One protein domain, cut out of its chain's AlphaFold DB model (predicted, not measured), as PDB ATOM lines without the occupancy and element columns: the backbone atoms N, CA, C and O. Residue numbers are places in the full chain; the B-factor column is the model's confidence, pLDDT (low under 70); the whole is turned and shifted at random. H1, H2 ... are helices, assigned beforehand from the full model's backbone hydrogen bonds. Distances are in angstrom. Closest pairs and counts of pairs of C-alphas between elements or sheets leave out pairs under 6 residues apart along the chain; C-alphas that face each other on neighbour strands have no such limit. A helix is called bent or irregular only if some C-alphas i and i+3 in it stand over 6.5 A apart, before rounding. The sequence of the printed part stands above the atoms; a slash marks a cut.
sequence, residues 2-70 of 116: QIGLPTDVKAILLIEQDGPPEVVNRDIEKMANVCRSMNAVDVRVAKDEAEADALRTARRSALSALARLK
ATOM      1  N   GLN A   2      42.422 -54.531 -17.154       74.38
ATOM      2  CA  GLN A   2      41.397 -53.484 -17.020       74.38
ATOM      3  C   GLN A   2      42.051 -52.108 -17.224       74.38
ATOM      4  O   GLN A   2      42.327 -51.403 -16.265       74.38
ATOM      5  N   ILE A   3      42.369 -51.768 -18.477       79.00
ATOM      6  CA  ILE A   3      43.219 -50.604 -18.826       79.00
ATOM      7  C   ILE A   3      42.400 -49.320 -19.075       79.00
ATOM      8  O   ILE A   3      42.955 -48.254 -19.302       79.00
ATOM      9  N   GLY A   4      41.066 -49.389 -18.993       82.94
ATOM     10  CA  GLY A   4      40.205 -48.202 -19.113       82.94
ATOM     11  C   GLY A   4      40.083 -47.646 -20.538       82.94
ATOM     12  O   GLY A   4      39.910 -46.438 -20.722       82.94
ATOM     13  N   LEU A   5      40.186 -48.517 -21.548       88.00
ATOM     14  CA  LEU A   5      39.860 -48.156 -22.929       88.00
ATOM     15  C   LEU A   5      38.356 -47.850 -23.068       88.00
ATOM     16  O   LEU A   5      37.552 -48.511 -22.402       88.00
ATOM     17  N   PRO A   6      37.968 -46.887 -23.924       89.31
ATOM     18  CA  PRO A   6      36.565 -46.568 -24.162       89.31
ATOM     19  C   PRO A   6      35.824 -47.770 -24.759       89.31
ATOM     20  O   PRO A   6      36.340 -48.467 -25.633       89.31
ATOM     21  N   THR A   7      34.609 -48.017 -24.276       90.12
ATOM     22  CA  THR A   7      33.747 -49.134 -24.710       90.12
ATOM     23  C   THR A   7      32.547 -48.671 -25.537       90.12
ATOM     24  O   THR A   7      31.807 -49.493 -26.071       90.12
ATOM     25  N   ASP A   8      32.370 -47.361 -25.670       92.06
ATOM     26  CA  ASP A   8      31.301 -46.664 -26.384       92.06
ATOM     27  C   ASP A   8      31.729 -46.170 -27.781       92.06
ATOM     28  O   ASP A   8      31.020 -45.400 -28.428       92.06
ATOM     29  N   VAL A   9      32.866 -46.660 -28.289       93.88
ATOM     30  CA  VAL A   9      33.422 -46.316 -29.607       93.88
ATOM     31  C   VAL A   9      33.375 -47.491 -30.584       93.88
ATOM     32  O   VAL A   9      33.331 -48.656 -30.195       93.88
ATOM     33  N   LYS A  10      33.394 -47.190 -31.890       92.06
ATOM     34  CA  LYS A  10      33.378 -48.212 -32.956       92.06
ATOM     35  C   LYS A  10      34.755 -48.776 -33.294       92.06
ATOM     36  O   LYS A  10      34.833 -49.882 -33.817       92.06
ATOM     37  N   ALA A  11      35.815 -48.024 -33.022       93.44
ATOM     38  CA  ALA A  11      37.186 -48.425 -33.292       93.44
ATOM     39  C   ALA A  11      38.147 -47.696 -32.348       93.44
ATOM     40  O   ALA A  11      37.840 -46.614 -31.848       93.44
ATOM     41  N   ILE A  12      39.318 -48.293 -32.141       94.62
ATOM     42  CA  ILE A  12      40.444 -47.704 -31.416       94.62
ATOM     43  C   ILE A  12      41.671 -47.848 -32.311       94.62
ATOM     44  O   ILE A  12      41.932 -48.931 -32.836       94.62
ATOM     45  N   LEU A  13      42.429 -46.764 -32.461       95.31
ATOM     46  CA  LEU A  13      43.717 -46.757 -33.146       95.31
ATOM     47  C   LEU A  13      44.821 -46.544 -32.109       95.31
ATOM     48  O   LEU A  13      44.786 -45.569 -31.363       95.31
ATOM     49  N   LEU A  14      45.791 -47.457 -32.072       95.75
ATOM     50  CA  LEU A  14      47.019 -47.298 -31.299       95.75
ATOM     51  C   LEU A  14      48.149 -46.950 -32.268       95.75
ATOM     52  O   LEU A  14      48.352 -47.669 -33.246       95.75
ATOM     53  N   ILE A  15      48.850 -45.852 -31.999       96.44
ATOM     54  CA  ILE A  15      49.976 -45.371 -32.800       96.44
ATOM     55  C   ILE A  15      51.181 -45.262 -31.874       96.44
ATOM     56  O   ILE A  15      51.057 -44.765 -30.756       96.44
ATOM     57  N   GLU A  16      52.328 -45.727 -32.347       95.00
ATOM     58  CA  GLU A  16      53.593 -45.695 -31.627       95.00
ATOM     59  C   GLU A  16      54.672 -45.110 -32.538       95.00
ATOM     60  O   GLU A  16      54.627 -45.297 -33.756       95.00
ATOM     61  N   GLN A  17      55.618 -44.392 -31.937       95.31
ATOM     62  CA  GLN A  17      56.794 -43.856 -32.604       95.31
ATOM     63  C   GLN A  17      58.021 -44.163 -31.754       95.31
ATOM     64  O   GLN A  17      57.986 -43.996 -30.537       95.31
ATOM     65  N   ASP A  18      59.098 -44.569 -32.416       94.12
ATOM     66  CA  ASP A  18      60.404 -44.818 -31.812       94.12
ATOM     67  C   ASP A  18      61.463 -43.928 -32.479       94.12
ATOM     68  O   ASP A  18      61.312 -43.503 -33.629       94.12
ATOM     69  N   GLY A  19      62.525 -43.620 -31.742       95.81
ATOM     70  CA  GLY A  19      63.638 -42.798 -32.194       95.81
ATOM     71  C   GLY A  19      64.110 -41.783 -31.149       95.81
ATOM     72  O   GLY A  19      63.764 -41.871 -29.969       95.81
ATOM     73  N   PRO A  20      64.918 -40.797 -31.572       97.44
ATOM     74  CA  PRO A  20      65.385 -39.734 -30.689       97.44
ATOM     75  C   PRO A  20      64.217 -38.975 -30.032       97.44
ATOM     76  O   PRO A  20      63.219 -38.716 -30.716       97.44
ATOM     77  N   PRO A  21      64.318 -38.575 -28.749       94.69
ATOM     78  CA  PRO A  21      63.212 -37.949 -28.017       94.69
ATOM     79  C   PRO A  21      62.579 -36.751 -28.735       94.69
ATOM     80  O   PRO A  21      61.361 -36.589 -28.741       94.69
ATOM     81  N   GLU A  22      63.385 -35.920 -29.394       96.44
ATOM     82  CA  GLU A  22      62.915 -34.769 -30.158       96.44
ATOM     83  C   GLU A  22      62.092 -35.160 -31.395       96.44
ATOM     84  O   GLU A  22      61.137 -34.466 -31.750       96.44
ATOM     85  N   VAL A  23      62.427 -36.282 -32.036       97.25
ATOM     86  CA  VAL A  23      61.691 -36.824 -33.186       97.25
ATOM     87  C   VAL A  23      60.377 -37.432 -32.720       97.25
ATOM     88  O   VAL A  23      59.332 -37.119 -33.293       97.25
ATOM     89  N   VAL A  24      60.421 -38.235 -31.653       95.94
ATOM     90  CA  VAL A  24      59.238 -38.866 -31.055       95.94
ATOM     91  C   VAL A  24      58.225 -37.803 -30.641       95.94
ATOM     92  O   VAL A  24      57.090 -37.836 -31.110       95.94
ATOM     93  N   ASN A  25      58.640 -36.807 -29.853       94.88
ATOM     94  CA  ASN A  25      57.746 -35.747 -29.378       94.88
ATOM     95  C   ASN A  25      57.088 -34.991 -30.543       94.88
ATOM     96  O   ASN A  25      55.867 -34.836 -30.585       94.88
ATOM     97  N   ARG A  26      57.888 -34.590 -31.538       97.25
ATOM     98  CA  ARG A  26      57.400 -33.883 -32.730       97.25
ATOM     99  C   ARG A  26      56.383 -34.709 -33.518       97.25
ATOM    100  O   ARG A  26      55.391 -34.166 -34.009       97.25
ATOM    101  N   ASP A  27      56.653 -35.992 -33.721       97.75
ATOM    102  CA  ASP A  27      55.822 -36.838 -34.575       97.75
ATOM    103  C   ASP A  27      54.540 -37.270 -33.852       97.75
ATOM    104  O   ASP A  27      53.473 -37.236 -34.465       97.75
ATOM    105  N   ILE A  28      54.601 -37.543 -32.545       97.06
ATOM    106  CA  ILE A  28      53.420 -37.804 -31.711       97.06
ATOM    107  C   ILE A  28      52.475 -36.598 -31.697       97.06
ATOM    108  O   ILE A  28      51.269 -36.766 -31.887       97.06
ATOM    109  N   GLU A  29      52.994 -35.373 -31.551       97.12
ATOM    110  CA  GLU A  29      52.170 -34.159 -31.633       97.12
ATOM    111  C   GLU A  29      51.473 -34.030 -32.994       97.12
ATOM    112  O   GLU A  29      50.271 -33.757 -33.065       97.12
ATOM    113  N   LYS A  30      52.205 -34.277 -34.087       98.12
ATOM    114  CA  LYS A  30      51.638 -34.273 -35.443       98.12
ATOM    115  C   LYS A  30      50.548 -35.329 -35.605       98.12
ATOM    116  O   LYS A  30      49.467 -35.001 -36.091       98.12
ATOM    117  N   MET A  31      50.802 -36.567 -35.185       97.62
ATOM    118  CA  MET A  31      49.838 -37.670 -35.252       97.62
ATOM    119  C   MET A  31      48.572 -37.339 -34.454       97.62
ATOM    120  O   MET A  31      47.465 -37.469 -34.975       97.62
ATOM    121  N   ALA A  32      48.719 -36.826 -33.230       97.56
ATOM    122  CA  ALA A  32      47.595 -36.421 -32.393       97.56
ATOM    123  C   ALA A  32      46.756 -35.314 -33.051       97.56
ATOM    124  O   ALA A  32      45.526 -35.382 -33.043       97.56
ATOM    125  N   ASN A  33      47.401 -34.315 -33.660       98.12
ATOM    126  CA  ASN A  33      46.709 -33.233 -34.360       98.12
ATOM    127  C   ASN A  33      45.952 -33.722 -35.602       98.12
ATOM    128  O   ASN A  33      44.831 -33.271 -35.834       98.12
ATOM    129  N   VAL A  34      46.514 -34.671 -36.359       98.19
ATOM    130  CA  VAL A  34      45.814 -35.320 -37.480       98.19
ATOM    131  C   VAL A  34      44.592 -36.097 -36.986       98.19
ATOM    132  O   VAL A  34      43.510 -35.948 -37.545       98.19
ATOM    133  N   CYS A  35      44.712 -36.875 -35.907       97.56
ATOM    134  CA  CYS A  35      43.565 -37.594 -35.343       97.56
ATOM    135  C   CYS A  35      42.442 -36.633 -34.923       97.56
ATOM    136  O   CYS A  35      41.278 -36.860 -35.255       97.56
ATOM    137  N   ARG A  36      42.784 -35.528 -34.244       97.12
ATOM    138  CA  ARG A  36      41.805 -34.505 -33.844       97.12
ATOM    139  C   ARG A  36      41.140 -33.839 -35.048       97.12
ATOM    140  O   ARG A  36      39.924 -33.678 -35.043       97.12
ATOM    141  N   SER A  37      41.903 -33.477 -36.083       98.19
ATOM    142  CA  SER A  37      41.343 -32.838 -37.283       98.19
ATOM    143  C   SER A  37      40.450 -33.778 -38.096       98.19
ATOM    144  O   SER A  37      39.541 -33.317 -38.780       98.19
ATOM    145  N   MET A  38      40.663 -35.090 -37.975       96.88
ATOM    146  CA  MET A  38      39.829 -36.143 -38.563       96.88
ATOM    147  C   MET A  38      38.670 -36.586 -37.652       96.88
ATOM    148  O   MET A  38      38.110 -37.663 -37.849       96.88
ATOM    149  N   ASN A  39      38.266 -35.748 -36.690       95.88
ATOM    150  CA  ASN A  39      37.119 -35.958 -35.798       95.88
ATOM    151  C   ASN A  39      37.233 -37.182 -34.872       95.88
ATOM    152  O   ASN A  39      36.221 -37.796 -34.527       95.88
ATOM    153  N   ALA A  40      38.445 -37.550 -34.443       96.50
ATOM    154  CA  ALA A  40      38.593 -38.519 -33.362       96.50
ATOM    155  C   ALA A  40      37.861 -38.021 -32.103       96.50
ATOM    156  O   ALA A  40      38.079 -36.895 -31.654       96.50
ATOM    157  N   VAL A  41      37.004 -38.872 -31.532       95.31
ATOM    158  CA  VAL A  41      36.184 -38.533 -30.354       95.31
ATOM    159  C   VAL A  41      37.012 -38.335 -29.081       95.31
ATOM    160  O   VAL A  41      36.607 -37.592 -28.196       95.31
ATOM    161  N   ASP A  42      38.172 -38.987 -28.999       93.94
ATOM    162  CA  ASP A  42      39.145 -38.852 -27.919       93.94
ATOM    163  C   ASP A  42      40.551 -39.131 -28.475       93.94
ATOM    164  O   ASP A  42      40.727 -39.995 -29.339       93.94
ATOM    165  N   VAL A  43      41.553 -38.395 -27.993       95.75
ATOM    166  CA  VAL A  43      42.967 -38.564 -28.362       95.75
ATOM    167  C   VAL A  43      43.809 -38.476 -27.098       95.75
ATOM    168  O   VAL A  43      44.026 -37.388 -26.558       95.75
ATOM    169  N   ARG A  44      44.322 -39.629 -26.657       93.19
ATOM    170  CA  ARG A  44      45.178 -39.764 -25.474       93.19
ATOM    171  C   ARG A  44      46.614 -40.041 -25.896       93.19
ATOM    172  O   ARG A  44      46.861 -40.945 -26.688       93.19
ATOM    173  N   VAL A  45      47.541 -39.271 -25.339       94.94
ATOM    174  CA  VAL A  45      48.985 -39.470 -25.491       94.94
ATOM    175  C   VAL A  45      49.510 -39.973 -24.151       94.94
ATOM    176  O   VAL A  45      49.192 -39.374 -23.123       94.94
ATOM    177  N   ALA A  46      50.267 -41.071 -24.166       93.94
ATOM    178  CA  ALA A  46      50.921 -41.588 -22.968       93.94
ATOM    179  C   ALA A  46      51.943 -40.569 -22.451       93.94
ATOM    180  O   ALA A  46      52.720 -40.016 -23.229       93.94
ATOM    181  N   LYS A  47      51.927 -40.304 -21.145       91.88
ATOM    182  CA  LYS A  47      52.818 -39.318 -20.510       91.88
ATOM    183  C   LYS A  47      54.183 -39.887 -20.148       91.88
ATOM    184  O   LYS A  47      55.141 -39.135 -20.005       91.88
ATOM    185  N   ASP A  48      54.242 -41.197 -19.966       92.38
ATOM    186  CA  ASP A  48      55.428 -41.936 -19.577       92.38
ATOM    187  C   ASP A  48      55.387 -43.366 -20.136       92.38
ATOM    188  O   ASP A  48      54.398 -43.813 -20.728       92.38
ATOM    189  N   GLU A  49      56.492 -44.083 -19.944       92.44
ATOM    190  CA  GLU A  49      56.648 -45.458 -20.417       92.44
ATOM    191  C   GLU A  49      55.651 -46.420 -19.756       92.44
ATOM    192  O   GLU A  49      55.213 -47.381 -20.383       92.44
ATOM    193  N   ALA A  50      55.232 -46.151 -18.515       94.31
ATOM    194  CA  ALA A  50      54.277 -47.000 -17.810       94.31
ATOM    195  C   ALA A  50      52.873 -46.900 -18.429       94.31
ATOM    196  O   ALA A  50      52.204 -47.919 -18.634       94.31
ATOM    197  N   GLU A  51      52.425 -45.691 -18.780       93.75
ATOM    198  CA  GLU A  51      51.195 -45.482 -19.546       93.75
ATOM    199  C   GLU A  51      51.303 -46.088 -20.956       93.75
ATOM    200  O   GLU A  51      50.356 -46.735 -21.422       93.75
ATOM    201  N   ALA A  52      52.455 -45.949 -21.624       93.38
ATOM    202  CA  ALA A  52      52.692 -46.550 -22.939       93.38
ATOM    203  C   ALA A  52      52.589 -48.084 -22.880       93.38
ATOM    204  O   ALA A  52      51.864 -48.704 -23.666       93.38
ATOM    205  N   ASP A  53      53.220 -48.708 -21.888       94.12
ATOM    206  CA  ASP A  53      53.165 -50.151 -21.669       94.12
ATOM    207  C   ASP A  53      51.770 -50.658 -21.325       94.12
ATOM    208  O   ASP A  53      51.391 -51.763 -21.743       94.12
ATOM    209  N   ALA A  54      50.970 -49.863 -20.615       93.44
ATOM    210  CA  ALA A  54      49.567 -50.177 -20.397       93.44
ATOM    211  C   ALA A  54      48.820 -50.249 -21.742       93.44
ATOM    212  O   ALA A  54      48.156 -51.249 -22.032       93.44
ATOM    213  N   LEU A  55      48.989 -49.262 -22.627       93.38
ATOM    214  CA  LEU A  55      48.364 -49.275 -23.954       93.38
ATOM    215  C   LEU A  55      48.831 -50.464 -24.811       93.38
ATOM    216  O   LEU A  55      47.997 -51.187 -25.373       93.38
ATOM    217  N   ARG A  56      50.141 -50.748 -24.847       93.81
ATOM    218  CA  ARG A  56      50.683 -51.925 -25.553       93.81
ATOM    219  C   ARG A  56      50.116 -53.228 -24.988       93.81
ATOM    220  O   ARG A  56      49.754 -54.139 -25.736       93.81
ATOM    221  N   THR A  57      49.977 -53.322 -23.667       93.81
ATOM    222  CA  THR A  57      49.387 -54.488 -22.996       93.81
ATOM    223  C   THR A  57      47.917 -54.668 -23.359       93.81
ATOM    224  O   THR A  57      47.481 -55.808 -23.551       93.81
ATOM    225  N   ALA A  58      47.156 -53.582 -23.510       91.56
ATOM    226  CA  ALA A  58      45.776 -53.651 -23.979       91.56
ATOM    227  C   ALA A  58      45.709 -54.259 -25.388       91.56
ATOM    228  O   ALA A  58      44.973 -55.224 -25.602       91.56
ATOM    229  N   ARG A  59      46.550 -53.771 -26.315       92.19
ATOM    230  CA  ARG A  59      46.636 -54.290 -27.691       92.19
ATOM    231  C   ARG A  59      47.032 -55.767 -27.738       92.19
ATOM    232  O   ARG A  59      46.410 -56.527 -28.482       92.19
ATOM    233  N   ARG A  60      48.019 -56.189 -26.937       92.50
ATOM    234  CA  ARG A  60      48.445 -57.601 -26.830       92.50
ATOM    235  C   ARG A  60      47.366 -58.504 -26.228       92.50
ATOM    236  O   ARG A  60      47.249 -59.664 -26.602       92.50
ATOM    237  N   SER A  61      46.554 -57.972 -25.315       92.56
ATOM    238  CA  SER A  61      45.512 -58.739 -24.618       92.56
ATOM    239  C   SER A  61      44.256 -58.999 -25.458       92.56
ATOM    240  O   SER A  61      43.406 -59.775 -25.018       92.56
ATOM    241  N   ALA A  62      44.109 -58.352 -26.621       90.69
ATOM    242  CA  ALA A  62      42.883 -58.383 -27.419       90.69
ATOM    243  C   ALA A  62      42.476 -59.812 -27.816       90.69
ATOM    244  O   ALA A  62      41.372 -60.249 -27.495       90.69
ATOM    245  N   LEU A  63      43.394 -60.582 -28.410       91.00
ATOM    246  CA  LEU A  63      43.112 -61.958 -28.828       91.00
ATOM    247  C   LEU A  63      42.779 -62.866 -27.636       91.00
ATOM    248  O   LEU A  63      41.812 -63.621 -27.674       91.00
ATOM    249  N   SER A  64      43.527 -62.753 -26.535       91.50
ATOM    250  CA  SER A  64      43.242 -63.527 -25.321       91.50
ATOM    251  C   SER A  64      41.888 -63.173 -24.701       91.50
ATOM    252  O   SER A  64      41.289 -64.008 -24.029       91.50
ATOM    253  N   ALA A  65      41.404 -61.939 -24.876       90.69
ATOM    254  CA  ALA A  65      40.063 -61.556 -24.454       90.69
ATOM    255  C   ALA A  65      38.985 -62.217 -25.327       90.69
ATOM    256  O   ALA A  65      38.028 -62.754 -24.771       90.69
ATOM    257  N   LEU A  66      39.179 -62.260 -26.650       90.94
ATOM    258  CA  LEU A  66      38.279 -62.955 -27.580       90.94
ATOM    259  C   LEU A  66      38.226 -64.462 -27.307       90.94
ATOM    260  O   LEU A  66      37.139 -65.021 -27.187       90.94
ATOM    261  N   ALA A  67      39.380 -65.089 -27.069       92.00
ATOM    262  CA  ALA A  67      39.478 -66.512 -26.735       92.00
ATOM    263  C   ALA A  67      38.726 -66.908 -25.449       92.00
ATOM    264  O   ALA A  67      38.381 -68.072 -25.267       92.00
ATOM    265  N   ARG A  68      38.455 -65.954 -24.546       93.19
ATOM    266  CA  ARG A  68      37.634 -66.179 -23.342       93.19
ATOM    267  C   ARG A  68      36.142 -65.915 -23.560       93.19
ATOM    268  O   ARG A  68      35.345 -66.297 -22.710       93.19
ATOM    269  N   LEU A  69      35.756 -65.255 -24.654       90.25
ATOM    270  CA  LEU A  69      34.366 -64.892 -24.936       90.25
ATOM    271  C   LEU A  69      33.539 -66.100 -25.398       90.25
ATOM    272  O   LEU A  69      32.359 -66.215 -25.059       90.25
ATOM    273  N   LYS A  70      34.145 -66.991 -26.190       88.38
ATOM    274  CA  LYS A  70      33.514 -68.192 -26.755       88.38
ATOM    275  C   LYS A  70      34.515 -69.353 -26.794       88.38
ATOM    276  O   LYS A  70      35.705 -69.108 -26.964       88.38
TER     277      LYS A  70
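Overview. This is residues 2 to 70 of the 116 residues of the protein "Glycolate oxidase subunit GlcD" of Acinetobacter baumannii (UniProt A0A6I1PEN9). Two helices, H1 and H2, lie on opposite sides of two drawn-out stretches of chain, and the far end of H2 sticks out as an arm at residues 60 to 70. The path is a zigzag: residues 10 to 18 run out, H1 comes back, residues 41 to 48 of the link run out again, and H2 turns away from there. The printed part has 69 residues with two named helices, H1 then H2, and no named strand; the class is all helix. The whole is loose, with a radius of gyration of the C-alphas of 13.7 A, and elongated, spanning 44 by 26 by 15 A.

Arrangement. Start at Gln 2 and read on through residues 2 to 20, a long stretch with no named element. Next comes H1, residues 21 to 37, where every O i to N i+4 pair is within hydrogen-bond range. A long link of 11 residues leads to H2, residues 49 to 69, where 15 of 17 such pairs are within range. H1 and H2 are apart, with no C-alpha of the one within 8 A of the other. H2 has a kink of 43 degrees near residue 63 and is irregular: C-alphas 60 and 63 are 7.2 A apart.

Along the chain. Find C-alpha 21 at (63.212, -37.949, -28.017); from there H1 runs 24.3 A to C-alpha 37 at (41.343, -32.838, -37.283). H2 measures 29.9 A from C-alpha 49 to C-alpha 69, at (34.366, -64.892, -24.936).

Size, cuts and confidence. The two C-alphas farthest apart, those of Glu 22 and Lys 70, are 44.6 A apart. Residues 60 to 70 stand free, of which 60 to 69 belong to H2. The printed part has no cut; its mean pLDDT is 93.6, and no printed residue is under 70.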